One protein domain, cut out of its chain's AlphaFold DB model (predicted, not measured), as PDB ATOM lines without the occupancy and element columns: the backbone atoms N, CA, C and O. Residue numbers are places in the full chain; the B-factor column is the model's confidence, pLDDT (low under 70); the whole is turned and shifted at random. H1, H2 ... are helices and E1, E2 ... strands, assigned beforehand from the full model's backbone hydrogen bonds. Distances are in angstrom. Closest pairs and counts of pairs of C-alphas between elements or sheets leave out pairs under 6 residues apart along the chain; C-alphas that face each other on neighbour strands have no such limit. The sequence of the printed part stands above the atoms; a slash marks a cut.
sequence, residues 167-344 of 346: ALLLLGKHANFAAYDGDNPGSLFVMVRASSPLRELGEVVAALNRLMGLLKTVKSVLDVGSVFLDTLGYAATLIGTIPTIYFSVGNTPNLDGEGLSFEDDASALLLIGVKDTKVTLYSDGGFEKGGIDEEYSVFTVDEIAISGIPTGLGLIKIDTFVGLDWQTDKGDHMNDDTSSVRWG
ATOM      1  N   ALA A 167     181.864 280.660 108.384       93.81
ATOM      2  CA  ALA A 167     182.768 281.783 108.176       93.81
ATOM      3  C   ALA A 167     184.002 281.591 109.070       93.81
ATOM      4  O   ALA A 167     183.915 281.688 110.300       93.81
ATOM      5  N   LEU A 168     185.133 281.284 108.442       95.62
ATOM      6  CA  LEU A 168     186.350 280.839 109.106       95.62
ATOM      7  C   LEU A 168     187.555 281.612 108.573       95.62
ATOM      8  O   LEU A 168     187.803 281.635 107.370       95.62
ATOM      9  N   LEU A 169     188.316 282.206 109.484       97.00
ATOM     10  CA  LEU A 169     189.591 282.851 109.207       97.00
ATOM     11  C   LEU A 169     190.726 282.035 109.823       97.00
ATOM     12  O   LEU A 169     190.663 281.661 110.993       97.00
ATOM     13  N   LEU A 170     191.774 281.809 109.042       96.62
ATOM     14  CA  LEU A 170     193.065 281.303 109.481       96.62
ATOM     15  C   LEU A 170     194.122 282.365 109.169       96.62
ATOM     16  O   LEU A 170     194.263 282.759 108.010       96.62
ATOM     17  N   LEU A 171     194.884 282.778 110.175       95.25
ATOM     18  CA  LEU A 171     196.099 283.568 110.001       95.25
ATOM     19  C   LEU A 171     197.300 282.704 110.364       95.25
ATOM     20  O   LEU A 171     197.340 282.104 111.440       95.25
ATOM     21  N   GLY A 172     198.258 282.606 109.452       94.31
ATOM     22  CA  GLY A 172     199.509 281.891 109.670       94.31
ATOM     23  C   GLY A 172     200.617 282.862 110.037       94.31
ATOM     24  O   GLY A 172     200.777 283.875 109.359       94.31
ATOM     25  N   LYS A 173     201.398 282.521 111.065       91.38
ATOM     26  CA  LYS A 173     202.610 283.271 111.415       91.38
ATOM     27  C   LYS A 173     203.629 283.256 110.269       91.38
ATOM     28  O   LYS A 173     204.159 284.266 109.850       91.38
ATOM     29  N   HIS A 174     203.868 282.091 109.680       91.62
ATOM     30  CA  HIS A 174     204.821 281.984 108.574       91.62
ATOM     31  C   HIS A 174     204.117 282.008 107.221       91.62
ATOM     32  O   HIS A 174     202.994 281.513 107.075       91.62
ATOM     33  N   ALA A 175     204.817 282.514 106.203       91.00
ATOM     34  CA  ALA A 175     204.379 282.409 104.816       91.00
ATOM     35  C   ALA A 175     204.080 280.943 104.438       91.00
ATOM     36  O   ALA A 175     204.713 280.000 104.921       91.00
ATOM     37  N   ASN A 176     203.100 280.745 103.560       91.56
ATOM     38  CA  ASN A 176     202.540 279.455 103.150       91.56
ATOM     39  C   ASN A 176     202.055 278.592 104.325       91.56
ATOM     40  O   ASN A 176     201.970 277.368 104.189       91.56
ATOM     41  N   PHE A 177     201.766 279.212 105.476       94.31
ATOM     42  CA  PHE A 177     201.420 278.520 106.714       94.31
ATOM     43  C   PHE A 177     202.459 277.454 107.095       94.31
ATOM     44  O   PHE A 177     202.110 276.333 107.480       94.31
ATOM     45  N   ALA A 178     203.748 277.770 106.937       92.69
ATOM     46  CA  ALA A 178     204.809 276.841 107.293       92.69
ATOM     47  C   ALA A 178     204.739 276.487 108.788       92.69
ATOM     48  O   ALA A 178     204.632 277.354 109.654       92.69
ATOM     49  N   ALA A 179     204.827 275.191 109.099       93.19
ATOM     50  CA  ALA A 179     204.842 274.720 110.483       93.19
ATOM     51  C   ALA A 179     206.120 275.138 111.233       93.19
ATOM     52  O   ALA A 179     206.109 275.170 112.460       93.19
ATOM     53  N   TYR A 180     207.197 275.442 110.499       91.25
ATOM     54  CA  TYR A 180     208.485 275.913 111.003       91.25
ATOM     55  C   TYR A 180     209.153 276.821 109.962       91.25
ATOM     56  O   TYR A 180     209.084 276.520 108.766       91.25
ATOM     57  N   ASP A 181     209.847 277.859 110.425       87.88
ATOM     58  CA  ASP A 181     210.844 278.605 109.651       87.88
ATOM     59  C   ASP A 181     212.195 278.526 110.378       87.88
ATOM     60  O   ASP A 181     212.399 279.117 111.442       87.88
ATOM     61  N   GLY A 182     213.092 277.681 109.865       88.81
ATOM     62  CA  GLY A 182     214.288 277.262 110.597       88.81
ATOM     63  C   GLY A 182     213.927 276.603 111.934       88.81
ATOM     64  O   GLY A 182     213.194 275.614 111.965       88.81
ATOM     65  N   ASP A 183     214.435 277.166 113.031       87.81
ATOM     66  CA  ASP A 183     214.160 276.705 114.400       87.81
ATOM     67  C   ASP A 183     212.928 277.389 115.035       87.81
ATOM     68  O   ASP A 183     212.562 277.073 116.169       87.81
ATOM     69  N   ASN A 184     212.281 278.327 114.332       87.31
ATOM     70  CA  ASN A 184     211.136 279.074 114.845       87.31
ATOM     71  C   ASN A 184     209.823 278.323 114.543       87.31
ATOM     72  O   ASN A 184     209.453 278.202 113.368       87.31
ATOM     73  N   PRO A 185     209.099 277.801 115.555       90.06
ATOM     74  CA  PRO A 185     207.833 277.118 115.324       90.06
ATOM     75  C   PRO A 185     206.785 278.073 114.742       90.06
ATOM     76  O   PRO A 185     206.737 279.257 115.067       90.06
ATOM     77  N   GLY A 186     205.936 277.541 113.872       90.81
ATOM     78  CA  GLY A 186     204.782 278.251 113.347       90.81
ATOM     79  C   GLY A 186     203.655 278.349 114.371       90.81
ATOM     80  O   GLY A 186     203.488 277.482 115.235       90.81
ATOM     81  N   SER A 187     202.844 279.386 114.200       92.44
ATOM     82  CA  SER A 187     201.600 279.611 114.928       92.44
ATOM     83  C   SER A 187     200.448 279.774 113.942       92.44
ATOM     84  O   SER A 187     200.634 280.294 112.837       92.44
ATOM     85  N   LEU A 188     199.255 279.338 114.340       94.19
ATOM     86  CA  LEU A 188     198.020 279.490 113.579       94.19
ATOM     87  C   LEU A 188     196.967 280.147 114.461       94.19
ATOM     88  O   LEU A 188     196.599 279.601 115.498       94.19
ATOM     89  N   PHE A 189     196.442 281.282 114.029       94.56
ATOM     90  CA  PHE A 189     195.274 281.890 114.643       94.56
ATOM     91  C   PHE A 189     194.026 281.499 113.852       94.56
ATOM     92  O   PHE A 189     193.936 281.738 112.650       94.56
ATOM     93  N   VAL A 190     193.073 280.862 114.526       95.62
ATOM     94  CA  VAL A 190     191.821 280.365 113.959       95.62
ATOM     95  C   VAL A 190     190.675 281.158 114.565       95.62
ATOM     96  O   VAL A 190     190.473 281.149 115.777       95.62
ATOM     97  N   MET A 191     189.888 281.812 113.725       95.50
ATOM     98  CA  MET A 191     188.785 282.655 114.165       95.50
ATOM     99  C   MET A 191     187.502 282.302 113.432       95.50
ATOM    100  O   MET A 191     187.481 282.138 112.214       95.50
ATOM    101  N   VAL A 192     186.414 282.213 114.192       95.81
ATOM    102  CA  VAL A 192     185.048 282.054 113.675       95.81
ATOM    103  C   VAL A 192     184.200 283.260 114.057       95.81
ATOM    104  O   VAL A 192     184.554 284.045 114.942       95.81
ATOM    105  N   ARG A 193     183.058 283.442 113.396       92.12
ATOM    106  CA  ARG A 193     182.102 284.490 113.779       92.12
ATOM    107  C   ARG A 193     181.516 284.246 115.163       92.12
ATOM    108  O   ARG A 193     181.236 283.114 115.535       92.12
ATOM    109  N   ALA A 194     181.216 285.330 115.881       91.56
ATOM    110  CA  ALA A 194     180.549 285.256 117.184       91.56
ATOM    111  C   ALA A 194     179.187 284.541 117.113       91.56
ATOM    112  O   ALA A 194     178.788 283.841 118.040       91.56
ATOM    113  N   SER A 195     178.483 284.712 115.994       90.44
ATOM    114  CA  SER A 195     177.187 284.095 115.713       90.44
ATOM    115  C   SER A 195     177.271 282.669 115.161       90.44
ATOM    116  O   SER A 195     176.232 282.021 115.064       90.44
ATOM    117  N   SER A 196     178.463 282.162 114.817       93.56
ATOM    118  CA  SER A 196     178.637 280.753 114.431       93.56
ATOM    119  C   SER A 196     178.246 279.860 115.611       93.56
ATOM    120  O   SER A 196     178.356 280.315 116.748       93.56
ATOM    121  N   PRO A 197     177.795 278.613 115.417       92.81
ATOM    122  CA  PRO A 197     177.641 277.652 116.507       92.81
ATOM    123  C   PRO A 197     178.973 277.050 116.985       92.81
ATOM    124  O   PRO A 197     178.984 276.425 118.038       92.81
ATOM    125  N   LEU A 198     180.076 277.229 116.248       94.62
ATOM    126  CA  LEU A 198     181.369 276.600 116.539       94.62
ATOM    127  C   LEU A 198     182.063 277.284 117.729       94.62
ATOM    128  O   LEU A 198     182.231 278.507 117.747       94.62
ATOM    129  N   ARG A 199     182.445 276.511 118.745       94.12
ATOM    130  CA  ARG A 199     183.004 277.000 120.021       94.12
ATOM    131  C   ARG A 199     184.377 276.438 120.350       94.12
ATOM    132  O   ARG A 199     185.004 276.927 121.284       94.12
ATOM    133  N   GLU A 200     184.860 275.466 119.588       94.50
ATOM    134  CA  GLU A 200     186.191 274.891 119.770       94.50
ATOM    135  C   GLU A 200     186.779 274.356 118.456       94.50
ATOM    136  O   GLU A 200     186.064 274.059 117.497       94.50
ATOM    137  N   LEU A 201     188.105 274.186 118.419       92.81
ATOM    138  CA  LEU A 201     188.833 273.717 117.232       92.81
ATOM    139  C   LEU A 201     188.359 272.346 116.731       92.81
ATOM    140  O   LEU A 201     188.304 272.117 115.523       92.81
ATOM    141  N   GLY A 202     187.994 271.438 117.642       93.50
ATOM    142  CA  GLY A 202     187.484 270.113 117.281       93.50
ATOM    143  C   GLY A 202     186.204 270.192 116.446       93.50
ATOM    144  O   GLY A 202     186.075 269.495 115.437       93.50
ATOM    145  N   GLU A 203     185.294 271.096 116.812       95.00
ATOM    146  CA  GLU A 203     184.060 271.353 116.068       95.00
ATOM    147  C   GLU A 203     184.343 271.974 114.698       95.00
ATOM    148  O   GLU A 203     183.720 271.578 113.711       95.00
ATOM    149  N   VAL A 204     185.321 272.885 114.601       94.75
ATOM    150  CA  VAL A 204     185.753 273.478 113.322       94.75
ATOM    151  C   VAL A 204     186.268 272.399 112.370       94.75
ATOM    152  O   VAL A 204     185.812 272.303 111.229       94.75
ATOM    153  N   VAL A 205     187.175 271.537 112.833       94.69
ATOM    154  CA  VAL A 205     187.734 270.449 112.014       94.69
ATOM    155  C   VAL A 205     186.641 269.460 111.599       94.69
ATOM    156  O   VAL A 205     186.611 269.011 110.449       94.69
ATOM    157  N   ALA A 206     185.710 269.131 112.498       94.19
ATOM    158  CA  ALA A 206     184.568 268.281 112.171       94.19
ATOM    159  C   ALA A 206     183.657 268.926 111.109       94.19
ATOM    160  O   ALA A 206     183.242 268.246 110.165       94.19
ATOM    161  N   ALA A 207     183.389 270.230 111.222       93.81
ATOM    162  CA  ALA A 207     182.587 270.986 110.265       93.81
ATOM    163  C   ALA A 207     183.239 271.024 108.875       93.81
ATOM    164  O   ALA A 207     182.571 270.707 107.889       93.81
ATOM    165  N   LEU A 208     184.544 271.309 108.789       93.81
ATOM    166  CA  LEU A 208     185.296 271.303 107.526       93.81
ATOM    167  C   LEU A 208     185.259 269.929 106.846       93.81
ATOM    168  O   LEU A 208     184.936 269.829 105.661       93.81
ATOM    169  N   ASN A 209     185.508 268.854 107.598       93.19
ATOM    170  CA  ASN A 209     185.471 267.491 107.061       93.19
ATOM    171  C   ASN A 209     184.070 267.092 106.575       93.19
ATOM    172  O   ASN A 209     183.926 266.482 105.508       93.19
ATOM    173  N   ARG A 210     183.024 267.458 107.327       92.62
ATOM    174  CA  ARG A 210     181.631 267.220 106.930       92.62
ATOM    175  C   ARG A 210     181.283 267.991 105.659       92.62
ATOM    176  O   ARG A 210     180.689 267.410 104.749       92.62
ATOM    177  N   LEU A 211     181.697 269.255 105.570       92.56
ATOM    178  CA  LEU A 211     181.489 270.094 104.395       92.56
ATOM    179  C   LEU A 211     182.205 269.521 103.167       92.56
ATOM    180  O   LEU A 211     181.591 269.392 102.114       92.56
ATOM    181  N   MET A 212     183.460 269.089 103.298       92.19
ATOM    182  CA  MET A 212     184.193 268.425 102.214       92.19
ATOM    183  C   MET A 212     183.479 267.165 101.715       92.19
ATOM    184  O   MET A 212     183.383 266.947 100.506       92.19
ATOM    185  N   GLY A 213     182.994 266.321 102.634       92.00
ATOM    186  CA  GLY A 213     182.232 265.120 102.290       92.00
ATOM    187  C   GLY A 213     180.964 265.462 101.514       92.00
ATOM    188  O   GLY A 213     180.706 264.882 100.460       92.00
ATOM    189  N   LEU A 214     180.228 266.467 101.988       92.19
ATOM    190  CA  LEU A 214     179.014 266.936 101.343       92.19
ATOM    191  C   LEU A 214     179.293 267.535  99.958       92.19
ATOM    192  O   LEU A 214     178.688 267.116  98.974       92.19
ATOM    193  N   LEU A 215     180.248 268.452  99.835       91.50
ATOM    194  CA  LEU A 215     180.557 269.118  98.569       91.50
ATOM    195  C   LEU A 215     181.063 268.158  97.492       91.50
ATOM    196  O   LEU A 215     180.789 268.376  96.317       91.50
ATOM    197  N   LYS A 216     181.718 267.051  97.865       91.06
ATOM    198  CA  LYS A 216     182.050 265.977  96.914       91.06
ATOM    199  C   LYS A 216     180.805 265.351  96.280       91.06
ATOM    200  O   LYS A 216     180.853 265.003  95.104       91.06
ATOM    201  N   THR A 217     179.705 265.233  97.025       90.31
ATOM    202  CA  THR A 217     178.443 264.658  96.522       90.31
ATOM    203  C   THR A 217     177.653 265.626  95.644       90.31
ATOM    204  O   THR A 217     177.054 265.203  94.662       90.31
ATOM    205  N   VAL A 218     177.698 266.931  95.941       89.88
ATOM    206  CA  VAL A 218     176.991 267.976  95.172       89.88
ATOM    207  C   VAL A 218     177.877 268.689  94.148       89.88
ATOM    208  O   VAL A 218     177.425 269.622  93.489       89.88
ATOM    209  N   LYS A 219     179.127 268.246  93.969       88.19
ATOM    210  CA  LYS A 219     180.130 268.895  93.112       88.19
ATOM    211  C   LYS A 219     179.612 269.195  91.704       88.19
ATOM    212  O   LYS A 219     179.916 270.249  91.164       88.19
ATOM    213  N   SER A 220     178.837 268.281  91.117       84.19
ATOM    214  CA  SER A 220     178.319 268.431  89.753       84.19
ATOM    215  C   SER A 220     177.224 269.490  89.615       84.19
ATOM    216  O   SER A 220     177.085 270.051  88.538       84.19
ATOM    217  N   VAL A 221     176.435 269.735  90.669       86.69
ATOM    218  CA  VAL A 221     175.320 270.706  90.653       86.69
ATOM    219  C   VAL A 221     175.715 272.065  91.228       86.69
ATOM    220  O   VAL A 221     175.170 273.086  90.825       86.69
ATOM    221  N   LEU A 222     176.676 272.095  92.154       86.44
ATOM    222  CA  LEU A 222     177.272 273.329  92.665       86.44
ATOM    223  C   LEU A 222     178.512 273.761  91.880       86.44
ATOM    224  O   LEU A 222     179.112 274.746  92.259       86.44
ATOM    225  N   ASP A 223     178.926 273.035  90.840       84.19
ATOM    226  CA  ASP A 223     180.095 273.371  90.011       84.19
ATOM    227  C   ASP A 223     181.371 273.715  90.815       84.19
ATOM    228  O   ASP A 223     182.121 274.648  90.524       84.19
ATOM    229  N   VAL A 224     181.612 272.954  91.886       82.31
ATOM    230  CA  VAL A 224     182.711 273.222  92.824       82.31
ATOM    231  C   VAL A 224     184.014 272.622  92.306       82.31
ATOM    232  O   VAL A 224     184.095 271.437  91.968       82.31
ATOM    233  N   GLY A 225     185.072 273.432  92.275       78.75
ATOM    234  CA  GLY A 225     186.385 273.013  91.784       78.75
ATOM    235  C   GLY A 225     187.167 272.160  92.767       78.75
ATOM    236  O   GLY A 225     186.902 272.168  93.969       78.75
ATOM    237  N   SER A 226     188.171 271.437  92.258       82.62
ATOM    238  CA  SER A 226     189.140 270.746  93.120       82.62
ATOM    239  C   SER A 226     189.845 271.735  94.042       82.62
ATOM    240  O   SER A 226     189.930 271.470  95.229       82.62
ATOM    241  N   VAL A 227     190.198 272.923  93.536       82.69
ATOM    242  CA  VAL A 227     190.860 273.993  94.304       82.69
ATOM    243  C   VAL A 227     190.131 274.318  95.612       82.69
ATOM    244  O   VAL A 227     190.774 274.429  96.653       82.69
ATOM    245  N   PHE A 228     188.797 274.422  95.599       85.94
ATOM    246  CA  PHE A 228     188.036 274.701  96.819       85.94
ATOM    247  C   PHE A 228     188.115 273.543  97.818       85.94
ATOM    248  O   PHE A 228     188.444 273.744  98.983       85.94
ATOM    249  N   LEU A 229     187.856 272.316  97.353       89.25
ATOM    250  CA  LEU A 229     187.903 271.112  98.189       89.25
ATOM    251  C   LEU A 229     189.301 270.867  98.771       89.25
ATOM    252  O   LEU A 229     189.420 270.503  99.940       89.25
ATOM    253  N   ASP A 230     190.335 271.089  97.963       89.81
ATOM    254  CA  ASP A 230     191.735 270.964  98.356       89.81
ATOM    255  C   ASP A 230     192.081 272.014  99.415       89.81
ATOM    256  O   ASP A 230     192.751 271.695 100.394       89.81
ATOM    257  N   THR A 231     191.557 273.238  99.289       89.44
ATOM    258  CA  THR A 231     191.792 274.302 100.275       89.44
ATOM    259  C   THR A 231     191.050 274.060 101.593       89.44
ATOM    260  O   THR A 231     191.610 274.319 102.656       89.44
ATOM    261  N   LEU A 232     189.835 273.498 101.570       91.38
ATOM    262  CA  LEU A 232     189.159 273.054 102.800       91.38
ATOM    263  C   LEU A 232     189.953 271.946 103.508       91.38
ATOM    264  O   LEU A 232     190.133 271.986 104.726       91.38
ATOM    265  N   GLY A 233     190.462 270.976 102.739       91.50
ATOM    266  CA  GLY A 233     191.324 269.915 103.263       91.50
ATOM    267  C   GLY A 233     192.641 270.458 103.814       91.50
ATOM    268  O   GLY A 233     193.108 270.013 104.863       91.50
ATOM    269  N   TYR A 234     193.205 271.462 103.147       93.12
ATOM    270  CA  TYR A 234     194.384 272.181 103.606       93.12
ATOM    271  C   TYR A 234     194.118 272.902 104.932       93.12
ATOM    272  O   TYR A 234     194.872 272.683 105.870       93.12
ATOM    273  N   ALA A 235     193.012 273.642 105.075       94.00
ATOM    274  CA  ALA A 235     192.639 274.298 106.334       94.00
ATOM    275  C   ALA A 235     192.526 273.305 107.503       94.00
ATOM    276  O   ALA A 235     193.100 273.526 108.569       94.00
ATOM    277  N   ALA A 236     191.847 272.172 107.291       93.62
ATOM    278  CA  ALA A 236     191.748 271.118 108.302       93.62
ATOM    279  C   ALA A 236     193.121 270.513 108.648       93.62
ATOM    280  O   ALA A 236     193.378 270.188 109.806       93.62
ATOM    281  N   THR A 237     194.012 270.390 107.657       94.06
ATOM    282  CA  THR A 237     195.385 269.906 107.858       94.06
ATOM    283  C   THR A 237     196.204 270.898 108.677       94.06
ATOM    284  O   THR A 237     196.844 270.479 109.632       94.06
ATOM    285  N   LEU A 238     196.130 272.198 108.373       94.31
ATOM    286  CA  LEU A 238     196.851 273.243 109.109       94.31
ATOM    287  C   LEU A 238     196.537 273.211 110.607       94.31
ATOM    288  O   LEU A 238     197.461 273.229 111.419       94.31
ATOM    289  N   ILE A 239     195.255 273.075 110.961       93.81
ATOM    290  CA  ILE A 239     194.800 272.950 112.357       93.81
ATOM    291  C   ILE A 239     195.340 271.666 113.020       93.81
ATOM    292  O   ILE A 239     195.449 271.588 114.236       93.81
ATOM    293  N   GLY A 240     195.681 270.632 112.253       89.69
ATOM    294  CA  GLY A 240     196.272 269.404 112.790       89.69
ATOM    295  C   GLY A 240     197.801 269.411 112.864       89.69
ATOM    296  O   GLY A 240     198.367 268.599 113.596       89.69
ATOM    297  N   THR A 241     198.475 270.263 112.087       91.81
ATOM    298  CA  THR A 241     199.931 270.181 111.877       91.81
ATOM    299  C   THR A 241     200.725 271.345 112.449       91.81
ATOM    300  O   THR A 241     201.912 271.167 112.716       91.81
ATOM    301  N   ILE A 242     200.129 272.532 112.589       93.31
ATOM    302  CA  ILE A 242     200.854 273.683 113.134       93.31
ATOM    303  C   ILE A 242     201.026 273.507 114.654       93.31
ATOM    304  O   ILE A 242     200.042 273.206 115.330       93.31
ATOM    305  N   PRO A 243     202.249 273.678 115.203       88.94
ATOM    306  CA  PRO A 243     202.534 273.376 116.609       88.94
ATOM    307  C   PRO A 243     201.715 274.188 117.614       88.94
ATOM    308  O   PRO A 243     201.284 273.649 118.634       88.94
ATOM    309  N   THR A 244     201.512 275.473 117.328       91.75
ATOM    310  CA  THR A 244     200.832 276.409 118.226       91.75
ATOM    311  C   THR A 244     199.564 276.916 117.563       91.75
ATOM    312  O   THR A 244     199.616 277.486 116.475       91.75
ATOM    313  N   ILE A 245     198.416 276.725 118.214       92.62
ATOM    314  CA  ILE A 245     197.121 277.128 117.666       92.62
ATOM    315  C   ILE A 245     196.380 277.982 118.678       92.62
ATOM    316  O   ILE A 245     196.152 277.568 119.814       92.62
ATOM    317  N   TYR A 246     195.961 279.148 118.217       92.44
ATOM    318  CA  TYR A 246     195.095 280.062 118.930       92.44
ATOM    319  C   TYR A 246     193.699 279.989 118.330       92.44
ATOM    320  O   TYR A 246     193.547 279.946 117.111       92.44
ATOM    321  N   PHE A 247     192.674 279.966 119.174       93.00
ATOM    322  CA  PHE A 247     191.287 279.920 118.733       93.00
ATOM    323  C   PHE A 247     190.498 281.074 119.340       93.00
ATOM    324  O   PHE A 247     190.547 281.284 120.551       93.00
ATOM    325  N   SER A 248     189.755 281.791 118.500       92.69
ATOM    326  CA  SER A 248     188.921 282.918 118.909       92.69
ATOM    327  C   SER A 248     187.527 282.852 118.285       92.69
ATOM    328  O   SER A 248     187.319 282.333 117.183       92.69
ATOM    329  N   VAL A 249     186.554 283.405 119.007       92.81
ATOM    330  CA  VAL A 249     185.156 283.512 118.584       92.81
ATOM    331  C   VAL A 249     184.773 284.985 118.566       92.81
ATOM    332  O   VAL A 249     184.766 285.649 119.599       92.81
ATOM    333  N   GLY A 250     184.382 285.486 117.396       91.00
ATOM    334  CA  GLY A 250     184.084 286.901 117.210       91.00
ATOM    335  C   GLY A 250     185.332 287.748 116.990       91.00
ATOM    336  O   GLY A 250     186.400 287.233 116.686       91.00
ATOM    337  N   ASN A 251     185.154 289.064 117.069       90.44
ATOM    338  CA  ASN A 251     186.212 290.029 116.780       90.44
ATOM    339  C   ASN A 251     187.306 289.972 117.849       90.44
ATOM    340  O   ASN A 251     186.997 289.847 119.033       90.44
ATOM    341  N   THR A 252     188.559 290.119 117.431       88.56
ATOM    342  CA  THR A 252     189.720 290.064 118.320       88.56
ATOM    343  C   THR A 252     190.413 291.428 118.326       88.56
ATOM    344  O   THR A 252     191.047 291.768 117.326       88.56
ATOM    345  N   PRO A 253     190.263 292.220 119.412       83.31
ATOM    346  CA  PRO A 253     190.846 293.556 119.526       83.31
ATOM    347  C   PRO A 253     192.355 293.582 119.534       83.31
ATOM    348  O   PRO A 253     192.942 294.613 119.237       83.31
ATOM    349  N   ASN A 254     192.947 292.473 119.951       82.44
ATOM    350  CA  ASN A 254     194.355 292.386 120.211       82.44
ATOM    351  C   ASN A 254     194.801 290.919 120.099       82.44
ATOM    352  O   ASN A 254     194.276 290.055 120.810       82.44
ATOM    353  N   LEU A 255     195.728 290.649 119.180       84.62
ATOM    354  CA  LEU A 255     196.357 289.348 118.941       84.62
ATOM    355  C   LEU A 255     197.557 289.067 119.875       84.62
ATOM    356  O   LEU A 255     198.030 287.926 119.903       84.62
ATOM    357  N   ASP A 256     197.995 290.067 120.650       73.69
ATOM    358  CA  ASP A 256     199.053 290.022 121.679       73.69
ATOM    359  C   ASP A 256     198.520 289.917 123.129       73.69
ATOM    360  O   ASP A 256     199.279 289.753 124.089       73.69
ATOM    361  N   GLY A 257     197.195 290.015 123.296       66.31
ATOM    362  CA  GLY A 257     196.547 290.086 124.604       66.31
ATOM    363  C   GLY A 257     196.656 288.802 125.438       66.31
ATOM    364  O   GLY A 257     197.112 287.756 124.982       66.31
ATOM    365  N   GLU A 258     196.183 288.841 126.690       55.31
ATOM    366  CA  GLU A 258     196.292 287.704 127.621       55.31
ATOM    367  C   GLU A 258     195.771 286.379 127.017       55.31
ATOM    368  O   GLU A 258     194.568 286.160 126.878       55.31
ATOM    369  N   GLY A 259     196.700 285.471 126.693       59.75
ATOM    370  CA  GLY A 259     196.415 284.142 126.137       59.75
ATOM    371  C   GLY A 259     196.616 283.998 124.623       59.75
ATOM    372  O   GLY A 259     196.536 282.873 124.125       59.75
ATOM    373  N   LEU A 260     196.916 285.084 123.908       64.81
ATOM    374  CA  LEU A 260     197.251 285.105 122.484       64.81
ATOM    375  C   LEU A 260     198.651 285.724 122.337       64.81
ATOM    376  O   LEU A 260     198.864 286.856 122.732       64.81
ATOM    377  N   SER A 261     199.631 284.975 121.825       69.50
ATOM    378  CA  SER A 261     200.973 285.514 121.524       69.50
ATOM    379  C   SER A 261     201.236 285.456 120.017       69.50
ATOM    380  O   SER A 261     202.220 284.869 119.560       69.50
ATOM    381  N   PHE A 262     200.261 285.934 119.243       78.31
ATOM    382  CA  PHE A 262     200.302 285.931 117.780       78.31
ATOM    383  C   PHE A 262     200.765 287.289 117.210       78.31
ATOM    384  O   PHE A 262     200.783 287.435 115.997       78.31
ATOM    385  N   GLU A 263     201.101 288.237 118.097       67.50
ATOM    386  CA  GLU A 263     201.576 289.609 117.852       67.50
ATOM    387  C   GLU A 263     202.411 289.745 116.584       67.50
ATOM    388  O   GLU A 263     203.453 289.098 116.488       67.50
ATOM    389  N   ASP A 264     201.929 290.605 115.676       63.03
ATOM    390  CA  ASP A 264     202.592 291.131 114.478       63.03
ATOM    391  C   ASP A 264     202.962 290.100 113.411       63.03
ATOM    392  O   ASP A 264     202.641 290.289 112.248       63.03
ATOM    393  N   ASP A 265     203.351 288.909 113.818       73.75
ATOM    394  CA  ASP A 265     203.819 287.755 113.079       73.75
ATOM    395  C   ASP A 265     202.924 287.259 111.929       73.75
ATOM    396  O   ASP A 265     203.323 286.332 111.233       73.75
ATOM    397  N   ALA A 266     201.710 287.770 111.703       88.25
ATOM    398  CA  ALA A 266     200.863 287.282 110.618       88.25
ATOM    399  C   ALA A 266     201.534 287.507 109.252       88.25
ATOM    400  O   ALA A 266     201.752 288.632 108.813       88.25
ATOM    401  N   SER A 267     201.790 286.416 108.533       91.06
ATOM    402  CA  SER A 267     202.378 286.457 107.190       91.06
ATOM    403  C   SER A 267     201.508 285.795 106.130       91.06
ATOM    404  O   SER A 267     201.838 285.872 104.951       91.06
ATOM    405  N   ALA A 268     200.427 285.112 106.502       94.19
ATOM    406  CA  ALA A 268     199.535 284.430 105.565       94.19
ATOM    407  C   ALA A 268     198.078 284.467 106.047       94.19
ATOM    408  O   ALA A 268     197.812 284.459 107.250       94.19
ATOM    409  N   LEU A 269     197.130 284.440 105.106       95.81
ATOM    410  CA  LEU A 269     195.691 284.471 105.379       95.81
ATOM    411  C   LEU A 269     194.940 283.440 104.546       95.81
ATOM    412  O   LEU A 269     195.168 283.273 103.350       95.81
ATOM    413  N   LEU A 270     193.996 282.759 105.184       96.62
ATOM    414  CA  LEU A 270     193.013 281.917 104.527       96.62
ATOM    415  C   LEU A 270     191.647 282.241 105.116       96.62
ATOM    416  O   LEU A 270     191.392 282.014 106.295       96.62
ATOM    417  N   LEU A 271     190.767 282.770 104.279       96.19
ATOM    418  CA  LEU A 271     189.397 283.103 104.630       96.19
ATOM    419  C   LEU A 271     188.456 282.184 103.858       96.19
ATOM    420  O   LEU A 271     188.547 282.094 102.637       96.19
ATOM    421  N   ILE A 272     187.556 281.511 104.563       94.62
ATOM    422  CA  ILE A 272     186.528 280.627 104.011       94.62
ATOM    423  C   ILE A 272     185.168 281.192 104.417       94.62
ATOM    424  O   ILE A 272     184.975 281.609 105.560       94.62
ATOM    425  N   GLY A 273     184.216 281.196 103.489       93.12
ATOM    426  CA  GLY A 273     182.864 281.655 103.770       93.12
ATOM    427  C   GLY A 273     181.951 281.538 102.561       93.12
ATOM    428  O   GLY A 273     182.226 280.802 101.607       93.12
ATOM    429  N   VAL A 274     180.851 282.279 102.608       92.12
ATOM    430  CA  VAL A 274     180.038 282.522 101.417       92.12
ATOM    431  C   VAL A 274     180.548 283.769 100.700       92.12
ATOM    432  O   VAL A 274     181.379 284.515 101.222       92.12
ATOM    433  N   LYS A 275     180.041 284.011  99.494       90.56
ATOM    434  CA  LYS A 275     180.289 285.268  98.781       90.56
ATOM    435  C   LYS A 275     180.027 286.480  99.684       90.56
ATOM    436  O   LYS A 275     179.035 286.509 100.406       90.56
ATOM    437  N   ASP A 276     180.897 287.483  99.603       91.31
ATOM    438  CA  ASP A 276     180.814 288.729 100.374       91.31
ATOM    439  C   ASP A 276     181.055 288.571 101.889       91.31
ATOM    440  O   ASP A 276     180.931 289.549 102.632       91.31
ATOM    441  N   THR A 277     181.466 287.390 102.377       93.31
ATOM    442  CA  THR A 277     182.044 287.270 103.723       93.31
ATOM    443  C   THR A 277     183.286 288.168 103.800       93.31
ATOM    444  O   THR A 277     184.204 288.039 102.993       93.31
ATOM    445  N   LYS A 278     183.326 289.079 104.779       94.81
ATOM    446  CA  LYS A 278     184.414 290.053 104.947       94.81
ATOM    447  C   LYS A 278     185.137 289.895 106.270       94.81
ATOM    448  O   LYS A 278     184.503 289.628 107.295       94.81
ATOM    449  N   VAL A 279     186.435 290.148 106.234       94.12
ATOM    450  CA  VAL A 279     187.258 290.394 107.415       94.12
ATOM    451  C   VAL A 279     188.111 291.634 107.173       94.12
ATOM    452  O   VAL A 279     188.621 291.836 106.069       94.12
ATOM    453  N   THR A 280     188.274 292.445 108.207       92.44
ATOM    454  CA  THR A 280     189.216 293.557 108.234       92.44
ATOM    455  C   THR A 280     190.355 293.197 109.176       92.44
ATOM    456  O   THR A 280     190.109 292.824 110.328       92.44
ATOM    457  N   LEU A 281     191.581 293.297 108.670       91.19
ATOM    458  CA  LEU A 281     192.802 293.298 109.475       91.19
ATOM    459  C   LEU A 281     193.223 294.748 109.698       91.19
ATOM    460  O   LEU A 281     193.094 295.547 108.767       91.19
ATOM    461  N   TYR A 282     193.718 295.065 110.889       87.50
ATOM    462  CA  TYR A 282     194.247 296.387 111.224       87.50
ATOM    463  C   TYR A 282     195.700 296.268 111.682       87.50
ATOM    464  O   TYR A 282     196.045 295.279 112.346       87.50
ATOM    465  N   SER A 283     196.497 297.294 111.378       81.81
ATOM    466  CA  SER A 283     197.742 297.556 112.098       81.81
ATOM    467  C   SER A 283     197.445 298.104 113.501       81.81
ATOM    468  O   SER A 283     196.289 298.398 113.837       81.81
ATOM    469  N   ASP A 284     198.447 298.104 114.387       70.50
ATOM    470  CA  ASP A 284     198.327 298.507 115.799       70.50
ATOM    471  C   ASP A 284     197.441 299.759 116.025       70.50
ATOM    472  O   ASP A 284     197.515 300.774 115.331       70.50
ATOM    473  N   GLY A 285     196.563 299.682 117.032       58.38
ATOM    474  CA  GLY A 285     195.785 300.818 117.538       58.38
ATOM    475  C   GLY A 285     194.424 301.114 116.883       58.38
ATOM    476  O   GLY A 285     193.738 302.025 117.365       58.38
ATOM    477  N   GLY A 286     193.999 300.372 115.847       56.34
ATOM    478  CA  GLY A 286     192.771 300.678 115.081       56.34
ATOM    479  C   GLY A 286     191.456 300.045 115.571       56.34
ATOM    480  O   GLY A 286     190.358 300.532 115.292       56.34
ATOM    481  N   PHE A 287     191.511 298.976 116.367       63.75
ATOM    482  CA  PHE A 287     190.303 298.192 116.657       63.75
ATOM    483  C   PHE A 287     189.185 298.959 117.393       63.75
ATOM    484  O   PHE A 287     188.000 298.763 117.109       63.75
ATOM    485  N   GLU A 288     189.536 299.812 118.361       61.25
ATOM    486  CA  GLU A 288     188.560 300.474 119.244       61.25
ATOM    487  C   GLU A 288     188.015 301.802 118.701       61.25
ATOM    488  O   GLU A 288     186.972 302.274 119.161       61.25
ATOM    489  N   LYS A 289     188.700 302.427 117.738       54.56
ATOM    490  CA  LYS A 289     188.401 303.801 117.303       54.56
ATOM    491  C   LYS A 289     187.519 303.874 116.060       54.56
ATOM    492  O   LYS A 289     186.836 304.883 115.882       54.56
ATOM    493  N   GLY A 290     187.449 302.806 115.263       55.34
ATOM    494  CA  GLY A 290     186.494 302.675 114.159       55.34
ATOM    495  C   GLY A 290     186.569 303.808 113.131       55.34
ATOM    496  O   GLY A 290     185.541 304.141 112.534       55.34
ATOM    497  N   GLY A 291     187.736 304.435 112.958       50.72
ATOM    498  CA  GLY A 291     187.844 305.709 112.260       50.72
ATOM    499  C   GLY A 291     189.094 305.824 111.398       50.72
ATOM    500  O   GLY A 291     190.178 305.926 111.936       50.72
ATOM    501  N   ILE A 292     188.877 305.881 110.079       49.97
ATOM    502  CA  ILE A 292     189.498 306.680 108.987       49.97
ATOM    503  C   ILE A 292     190.994 307.087 108.972       49.97
ATOM    504  O   ILE A 292     191.473 307.358 107.875       49.97
ATOM    505  N   ASP A 293     191.724 307.102 110.087       54.44
ATOM    506  CA  ASP A 293     193.159 307.432 110.197       54.44
ATOM    507  C   ASP A 293     194.018 306.178 110.505       54.44
ATOM    508  O   ASP A 293     195.121 306.287 111.031       54.44
ATOM    509  N   GLU A 294     193.494 304.983 110.225       70.38
ATOM    510  CA  GLU A 294     194.062 303.690 110.637       70.38
ATOM    511  C   GLU A 294     194.501 302.864 109.427       70.38
ATOM    512  O   GLU A 294     193.820 302.866 108.392       70.38
ATOM    513  N   GLU A 295     195.598 302.116 109.555       83.00
ATOM    514  CA  GLU A 295     196.046 301.207 108.502       83.00
ATOM    515  C   GLU A 295     195.260 299.905 108.605       83.00
ATOM    516  O   GLU A 295     195.248 299.218 109.627       83.00
ATOM    517  N   TYR A 296     194.516 299.591 107.556       87.31
ATOM    518  CA  TYR A 296     193.706 298.392 107.512       87.31
ATOM    519  C   TYR A 296     193.655 297.836 106.103       87.31
ATOM    520  O   TYR A 296     193.869 298.533 105.108       87.31
ATOM    521  N   SER A 297     193.305 296.560 106.027       90.38
ATOM    522  CA  SER A 297     193.024 295.874 104.776       90.38
ATOM    523  C   SER A 297     191.769 295.031 104.930       90.38
ATOM    524  O   SER A 297     191.664 294.189 105.826       90.38
ATOM    525  N   VAL A 298     190.798 295.262 104.044       92.94
ATOM    526  CA  VAL A 298     189.574 294.460 103.970       92.94
ATOM    527  C   VAL A 298     189.760 293.343 102.953       92.94
ATOM    528  O   VAL A 298     190.002 293.595 101.769       92.94
ATOM    529  N   PHE A 299     189.555 292.113 103.403       94.56
ATOM    530  CA  PHE A 299     189.540 290.918 102.572       94.56
ATOM    531  C   PHE A 299     188.097 290.440 102.417       94.56
ATOM    532  O   PHE A 299     187.392 290.222 103.404       94.56
ATOM    533  N   THR A 300     187.645 290.313 101.170       95.12
ATOM    534  CA  THR A 300     186.265 289.933 100.829       95.12
ATOM    535  C   THR A 300     186.266 288.637 100.047       95.12
ATOM    536  O   THR A 300     186.950 288.531  99.035       95.12
ATOM    537  N   VAL A 301     185.520 287.648 100.530       92.69
ATOM    538  CA  VAL A 301     185.409 286.347  99.884       92.69
ATOM    539  C   VAL A 301     184.766 286.496  98.511       92.69
ATOM    540  O   VAL A 301     183.591 286.860  98.400       92.69
ATOM    541  N   ASP A 302     185.537 286.144  97.487       86.94
ATOM    542  CA  ASP A 302     185.046 286.018  96.125       86.94
ATOM    543  C   ASP A 302     184.360 284.668  95.916       86.94
ATOM    544  O   ASP A 302     184.777 283.626  96.430       86.94
ATOM    545  N   GLU A 303     183.294 284.697  95.126       85.38
ATOM    546  CA  GLU A 303     182.568 283.498  94.736       85.38
ATOM    547  C   GLU A 303     183.404 282.626  93.796       85.38
ATOM    548  O   GLU A 303     183.978 283.095  92.811       85.38
ATOM    549  N   ILE A 304     183.413 281.324  94.058       80.88
ATOM    550  CA  ILE A 304     184.076 280.345  93.203       80.88
ATOM    551  C   ILE A 304     183.051 279.812  92.223       80.88
ATOM    552  O   ILE A 304     182.140 279.100  92.629       80.88
ATOM    553  N   ALA A 305     183.231 280.101  90.940       70.81
ATOM    554  CA  ALA A 305     182.453 279.510  89.857       70.81
ATOM    555  C   ALA A 305     183.407 279.064  88.741       70.81
ATOM    556  O   ALA A 305     184.135 279.890  88.192       70.81
ATOM    557  N   ILE A 306     183.423 277.771  88.393       71.44
ATOM    558  CA  ILE A 306     184.301 277.268  87.317       71.44
ATOM    559  C   ILE A 306     183.686 277.548  85.942       71.44
ATOM    560  O   ILE A 306     184.381 277.930  85.004       71.44
ATOM    561  N   SER A 307     182.375 277.358  85.822       72.69
ATOM    562  CA  SER A 307     181.595 277.476  84.588       72.69
ATOM    563  C   SER A 307     180.610 278.651  84.617       72.69
ATOM    564  O   SER A 307     179.691 278.721  83.804       72.69
ATOM    565  N   GLY A 308     180.801 279.591  85.550       69.94
ATOM    566  CA  GLY A 308     179.930 280.757  85.721       69.94
ATOM    567  C   GLY A 308     178.594 280.454  86.408       69.94
ATOM    568  O   GLY A 308     177.738 281.333  86.463       69.94
ATOM    569  N   ILE A 309     178.406 279.238  86.935       72.12
ATOM    570  CA  ILE A 309     177.265 278.893  87.791       72.12
ATOM    571  C   ILE A 309     177.534 279.471  89.188       72.12
ATOM    572  O   ILE A 309     178.515 279.065  89.809       72.12
ATOM    573  N   PRO A 310     176.680 280.370  89.713       79.19
ATOM    574  CA  PRO A 310     176.834 280.872  91.072       79.19
ATOM    575  C   PRO A 310     176.717 279.726  92.078       79.19
ATOM    576  O   PRO A 310     175.744 278.959  92.049       79.19
ATOM    577  N   THR A 311     177.707 279.599  92.947       82.56
ATOM    578  CA  THR A 311     177.816 278.535  93.950       82.56
ATOM    579  C   THR A 311     177.461 279.046  95.340       82.56
ATOM    580  O   THR A 311     177.092 278.250  96.199       82.56
ATOM    581  N   GLY A 312     177.555 280.362  95.562       84.62
ATOM    582  CA  GLY A 312     177.461 280.985  96.881       84.62
ATOM    583  C   GLY A 312     178.642 280.660  97.802       84.62
ATOM    584  O   GLY A 312     178.676 281.159  98.921       84.62
ATOM    585  N   LEU A 313     179.607 279.854  97.354       88.94
ATOM    586  CA  LEU A 313     180.792 279.454  98.107       88.94
ATOM    587  C   LEU A 313     181.969 280.328  97.715       88.94
ATOM    588  O   LEU A 313     182.138 280.646  96.536       88.94
ATOM    589  N   GLY A 314     182.836 280.627  98.671       89.75
ATOM    590  CA  GLY A 314     184.065 281.313  98.346       89.75
ATOM    591  C   GLY A 314     185.181 281.101  99.351       89.75
ATOM    592  O   GLY A 314     184.985 280.623 100.473       89.75
ATOM    593  N   LEU A 315     186.381 281.456  98.910       91.75
ATOM    594  CA  LEU A 315     187.537 281.579  99.776       91.75
ATOM    595  C   LEU A 315     188.513 282.616  99.237       91.75
ATOM    596  O   LEU A 315     188.499 282.948  98.054       91.75
ATOM    597  N   ILE A 316     189.406 283.057 100.110       93.94
ATOM    598  CA  ILE A 316     190.609 283.805  99.762       93.94
ATOM    599  C   ILE A 316     191.778 283.083 100.398       93.94
ATOM    600  O   ILE A 316     191.729 282.769 101.584       93.94
ATOM    601  N   LYS A 317     192.840 282.865  99.628       94.00
ATOM    602  CA  LYS A 317     194.112 282.374 100.145       94.00
ATOM    603  C   LYS A 317     195.211 283.348  99.749       94.00
ATOM    604  O   LYS A 317     195.414 283.599  98.564       94.00
ATOM    605  N   ILE A 318     195.907 283.867 100.746       94.62
ATOM    606  CA  ILE A 318     197.085 284.708 100.611       94.62
ATOM    607  C   ILE A 318     198.224 283.958 101.277       94.62
ATOM    608  O   ILE A 318     198.267 283.807 102.495       94.62
ATOM    609  N   ASP A 319     199.124 283.457 100.444       93.50
ATOM    610  CA  ASP A 319     200.249 282.644 100.888       93.50
ATOM    611  C   ASP A 319     201.370 283.475 101.514       93.50
ATOM    612  O   ASP A 319     202.181 282.942 102.262       93.50
ATOM    613  N   THR A 320     201.440 284.770 101.223       92.88
ATOM    614  CA  THR A 320     202.396 285.679 101.850       92.88
ATOM    615  C   THR A 320     201.869 287.109 101.831       92.88
ATOM    616  O   THR A 320     201.285 287.531 100.833       92.88
ATOM    617  N   PHE A 321     202.084 287.850 102.915       92.25
ATOM    618  CA  PHE A 321     201.847 289.295 102.984       92.25
ATOM    619  C   PHE A 321     202.993 290.118 102.395       92.25
ATOM    620  O   PHE A 321     202.845 291.319 102.202       92.25
ATOM    621  N   VAL A 322     204.119 289.488 102.047       88.12
ATOM    622  CA  VAL A 322     205.252 290.180 101.421       88.12
ATOM    623  C   VAL A 322     204.807 290.883 100.136       88.12
ATOM    624  O   VAL A 322     204.333 290.243  99.194       88.12
ATOM    625  N   GLY A 323     205.016 292.201 100.088       85.00
ATOM    626  CA  GLY A 323     204.633 293.050  98.958       85.00
ATOM    627  C   GLY A 323     203.144 293.408  98.906       85.00
ATOM    628  O   GLY A 323     202.697 293.937  97.887       85.00
ATOM    629  N   LEU A 324     202.383 293.107  99.962       88.31
ATOM    630  CA  LEU A 324     201.061 293.676 100.191       88.31
ATOM    631  C   LEU A 324     201.197 294.885 101.110       88.31
ATOM    632  O   LEU A 324     201.738 294.772 102.206       88.31
ATOM    633  N   ASP A 325     200.666 296.013 100.656       86.88
ATOM    634  CA  ASP A 325     200.556 297.221 101.464       86.88
ATOM    635  C   ASP A 325     199.173 297.279 102.115       86.88
ATOM    636  O   ASP A 325     198.193 296.726 101.588       86.88
ATOM    637  N   TRP A 326     199.072 297.999 103.227       86.81
ATOM    638  CA  TRP A 326     197.780 298.353 103.800       86.81
ATOM    639  C   TRP A 326     196.935 299.155 102.793       86.81
ATOM    640  O   TRP A 326     197.441 299.939 101.984       86.81
ATOM    641  N   GLN A 327     195.608 298.972 102.796       84.19
ATOM    642  CA  GLN A 327     194.738 299.690 101.848       84.19
ATOM    643  C   GLN A 327     194.726 301.201 102.106       84.19
ATOM    644  O   GLN A 327     194.556 301.980 101.161       84.19
ATOM    645  N   THR A 328     194.885 301.604 103.366       80.75
ATOM    646  CA  THR A 328     194.873 303.002 103.808       80.75
ATOM    647  C   THR A 328     196.241 303.671 103.855       80.75
ATOM    648  O   THR A 328     196.267 304.891 103.693       80.75
ATOM    649  N   ASP A 329     197.347 302.926 103.944       76.12
ATOM    650  CA  ASP A 329     198.698 303.464 103.744       76.12
ATOM    651  C   ASP A 329     199.492 302.634 102.724       76.12
ATOM    652  O   ASP A 329     199.975 301.533 102.984       76.12
ATOM    653  N   LYS A 330     199.602 303.179 101.508       63.78
ATOM    654  CA  LYS A 330     200.318 302.547 100.398       63.78
ATOM    655  C   LYS A 330     201.806 302.842 100.523       63.78
ATOM    656  O   LYS A 330     202.295 303.820  99.950       63.78
ATOM    657  N   GLY A 331     202.505 301.991 101.251       66.00
ATOM    658  CA  GLY A 331     203.937 302.111 101.491       66.00
ATOM    659  C   GLY A 331     204.365 301.479 102.803       66.00
ATOM    660  O   GLY A 331     205.551 301.178 102.936       66.00
ATOM    661  N   ASP A 332     203.409 301.252 103.710       76.88
ATOM    662  CA  ASP A 332     203.608 300.377 104.850       76.88
ATOM    663  C   ASP A 332     203.085 298.972 104.546       76.88
ATOM    664  O   ASP A 332     202.012 298.788 103.952       76.88
ATOM    665  N   HIS A 333     203.902 297.981 104.874       81.62
ATOM    666  CA  HIS A 333     203.668 296.614 104.455       81.62
ATOM    667  C   HIS A 333     202.859 295.864 105.505       81.62
ATOM    668  O   HIS A 333     203.003 296.060 106.699       81.62
ATOM    669  N   MET A 334     202.027 294.931 105.057       84.12
ATOM    670  CA  MET A 334     201.246 294.096 105.968       84.12
ATOM    671  C   MET A 334     202.077 293.019 106.677       84.12
ATOM    672  O   MET A 334     201.556 292.326 107.551       84.12
ATOM    673  N   ASN A 335     203.315 292.778 106.232       71.69
ATOM    674  CA  ASN A 335     204.143 291.724 106.800       71.69
ATOM    675  C   ASN A 335     204.627 292.131 108.187       71.69
ATOM    676  O   ASN A 335     205.427 293.048 108.292       71.69
ATOM    677  N   ASP A 336     204.255 291.348 109.190       66.81
ATOM    678  CA  ASP A 336     204.719 291.541 110.562       66.81
ATOM    679  C   ASP A 336     204.068 292.733 111.308       66.81
ATOM    680  O   ASP A 336     204.705 293.295 112.177       66.81
ATOM    681  N   ASP A 337     202.835 293.146 110.962       76.25
ATOM    682  CA  ASP A 337     202.153 294.290 111.616       76.25
ATOM    683  C   ASP A 337     200.646 294.050 111.875       76.25
ATOM    684  O   ASP A 337     199.864 294.980 112.086       76.25
ATOM    685  N   THR A 338     200.162 292.802 111.790       84.75
ATOM    686  CA  THR A 338     198.733 292.528 112.050       84.75
ATOM    687  C   THR A 338     198.473 292.367 113.545       84.75
ATOM    688  O   THR A 338     198.753 291.316 114.121       84.75
ATOM    689  N   SER A 339     197.806 293.353 114.146       84.69
ATOM    690  CA  SER A 339     197.545 293.399 115.592       84.69
ATOM    691  C   SER A 339     196.116 293.007 115.977       84.69
ATOM    692  O   SER A 339     195.862 292.529 117.085       84.69
ATOM    693  N   SER A 340     195.145 293.201 115.080       87.62
ATOM    694  CA  SER A 340     193.733 292.995 115.405       87.62
ATOM    695  C   SER A 340     192.873 292.628 114.200       87.62
ATOM    696  O   SER A 340     193.212 292.876 113.038       87.62
ATOM    697  N   VAL A 341     191.738 291.980 114.482       89.75
ATOM    698  CA  VAL A 341     190.901 291.348 113.459       89.75
ATOM    699  C   VAL A 341     189.420 291.529 113.744       89.75
ATOM    700  O   VAL A 341     188.925 291.226 114.836       89.75
ATOM    701  N   ARG A 342     188.666 291.926 112.720       90.88
ATOM    702  CA  ARG A 342     187.219 292.130 112.803       90.88
ATOM    703  C   ARG A 342     186.479 291.456 111.655       90.88
ATOM    704  O   ARG A 342     186.848 291.593 110.497       90.88
ATOM    705  N   TRP A 343     185.365 290.800 111.966       92.44
ATOM    706  CA  TRP A 343     184.389 290.381 110.962       92.44
ATOM    707  C   TRP A 343     183.609 291.581 110.409       92.44
ATOM    708  O   TRP A 343     183.118 292.419 111.171       92.44
ATOM    709  N   GLY A 344     183.417 291.608 109.090       85.75
ATOM    710  CA  GLY A 344     182.740 292.687 108.365       85.75
ATOM    711  C   GLY A 344     183.705 293.569 107.572       85.75
ATOM    712  O   GLY A 344     184.910 293.365 107.610       85.75
TER     713      GLY A 344
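What this domain is: This is residues 167 to 344 of the 346 residues of an uncharacterized protein of Paraburkholderia acidophila (UniProt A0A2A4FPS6). A five-stranded sheet forms the middle layer of this domain, with the helical hairpin H1 and H2 over one face and a smaller three-stranded sheet over the other, the two sheets making a sandwich with crossed strands. H2 packs on the large sheet, while H1 packs beside H2 and reaches the sheet only with its residues 201 to 208. The printed part has 178 residues, with named elements in the order E1 E2 H1 H2 E3 E4 E5 E6 E7 E8; the large sheet, mixed, runs E3 E2 E1 E4 E7, and the small one, antiparallel, runs E6 E5 E8. The class is mixed, helices and strands, with 78 residues, under half, in named elements. The whole is compact, with a radius of gyration of the C-alphas of 16.1 A, and its outline is rounded, spanning 45 by 35 by 31 A.

Where its parts are: Find C-alpha 168 at (186.350, 280.839, 109.106), where E1 begins; it runs to residue 172. E2 follows at residues 187 to 192, 16.8 A long. From C-alpha 201 at (188.833, 273.717, 117.232), H1 runs 25.7 A to residue 218, and H2, residues 226 to 241, covers 21.6 A. Next come E3, residues 244 to 249, 17.2 A, and E4, residues 268 to 274, 20.0 A. E5 holds residues 278 to 282, E6 residues 296 to 300, and E7 residues 313 to 318, 17.3 A. Look last for E8, residues 340 to 343, ending with C-alpha 343 at (184.389, 290.381, 110.962).

How they stand to each other: Start at the large sheet, twisted but only just, its C-alphas lying up to 4.1 A off its best plane. E1 and E2 are an antiparallel hairpin, with N 171 and O 189 at 2.8 A. On the other side of E1, E4 is antiparallel to it, with N 170 and O 270 at 2.8 A. E4 and the edge strand E7 are antiparallel, with N 316 and O 271 at 2.8 A. E3, the other edge strand, is parallel to E2, with N 246 and O 188 at 2.8 A. E2, H1 H2 and E3 make a strand-helix-strand unit, two parallel neighbour strands with helices between, and its crossover is right-handed. H2 and this sheet make two layers, helix on one face, at a height over the sheet of 9.7 A. On the local plane H2 stands at 62 degrees to E1, only just across the strands. H1 only grazes the sheet, with its residues 201 to 208. H1 and H2 are a helical hairpin and touch, closest at the C-alphas of Val 205 and Ala 236, 5.5 A, at a shallow tilt of 20 degrees, opposite ways. In H2 each O i to N i+4 pair is within hydrogen-bond range; in H1, 13 of 14 are. In the second sheet E5 and E6 are an antiparallel hairpin, with N 299 and O 279 at 2.8 A, and E5 and E8 are antiparallel, with N 280 and O 342 at 2.8 A. The two sheets form a sandwich, face to face, their facing parts 9.7 A centre to centre and their strands at 39 degrees. E4 and E6 are near each other; the closest C-alphas of E6 and E7 are those of Thr 300 and Ile 316, 7.6 A.

The domain as a whole: The C-alphas of Thr 217 and Asp 293 are the two farthest apart, 47.3 A. The printed part has no cut. The links E1 to E2, E3 to E4, E5 to E6, E6 to E7 and E7 to E8 are long, the last with 21 residues. Mean pLDDT of the printed part is 86.0; look for values under 70 at residues 257 to 261, 263 to 264, 285 to 293, 308, 330 to 331 and 336.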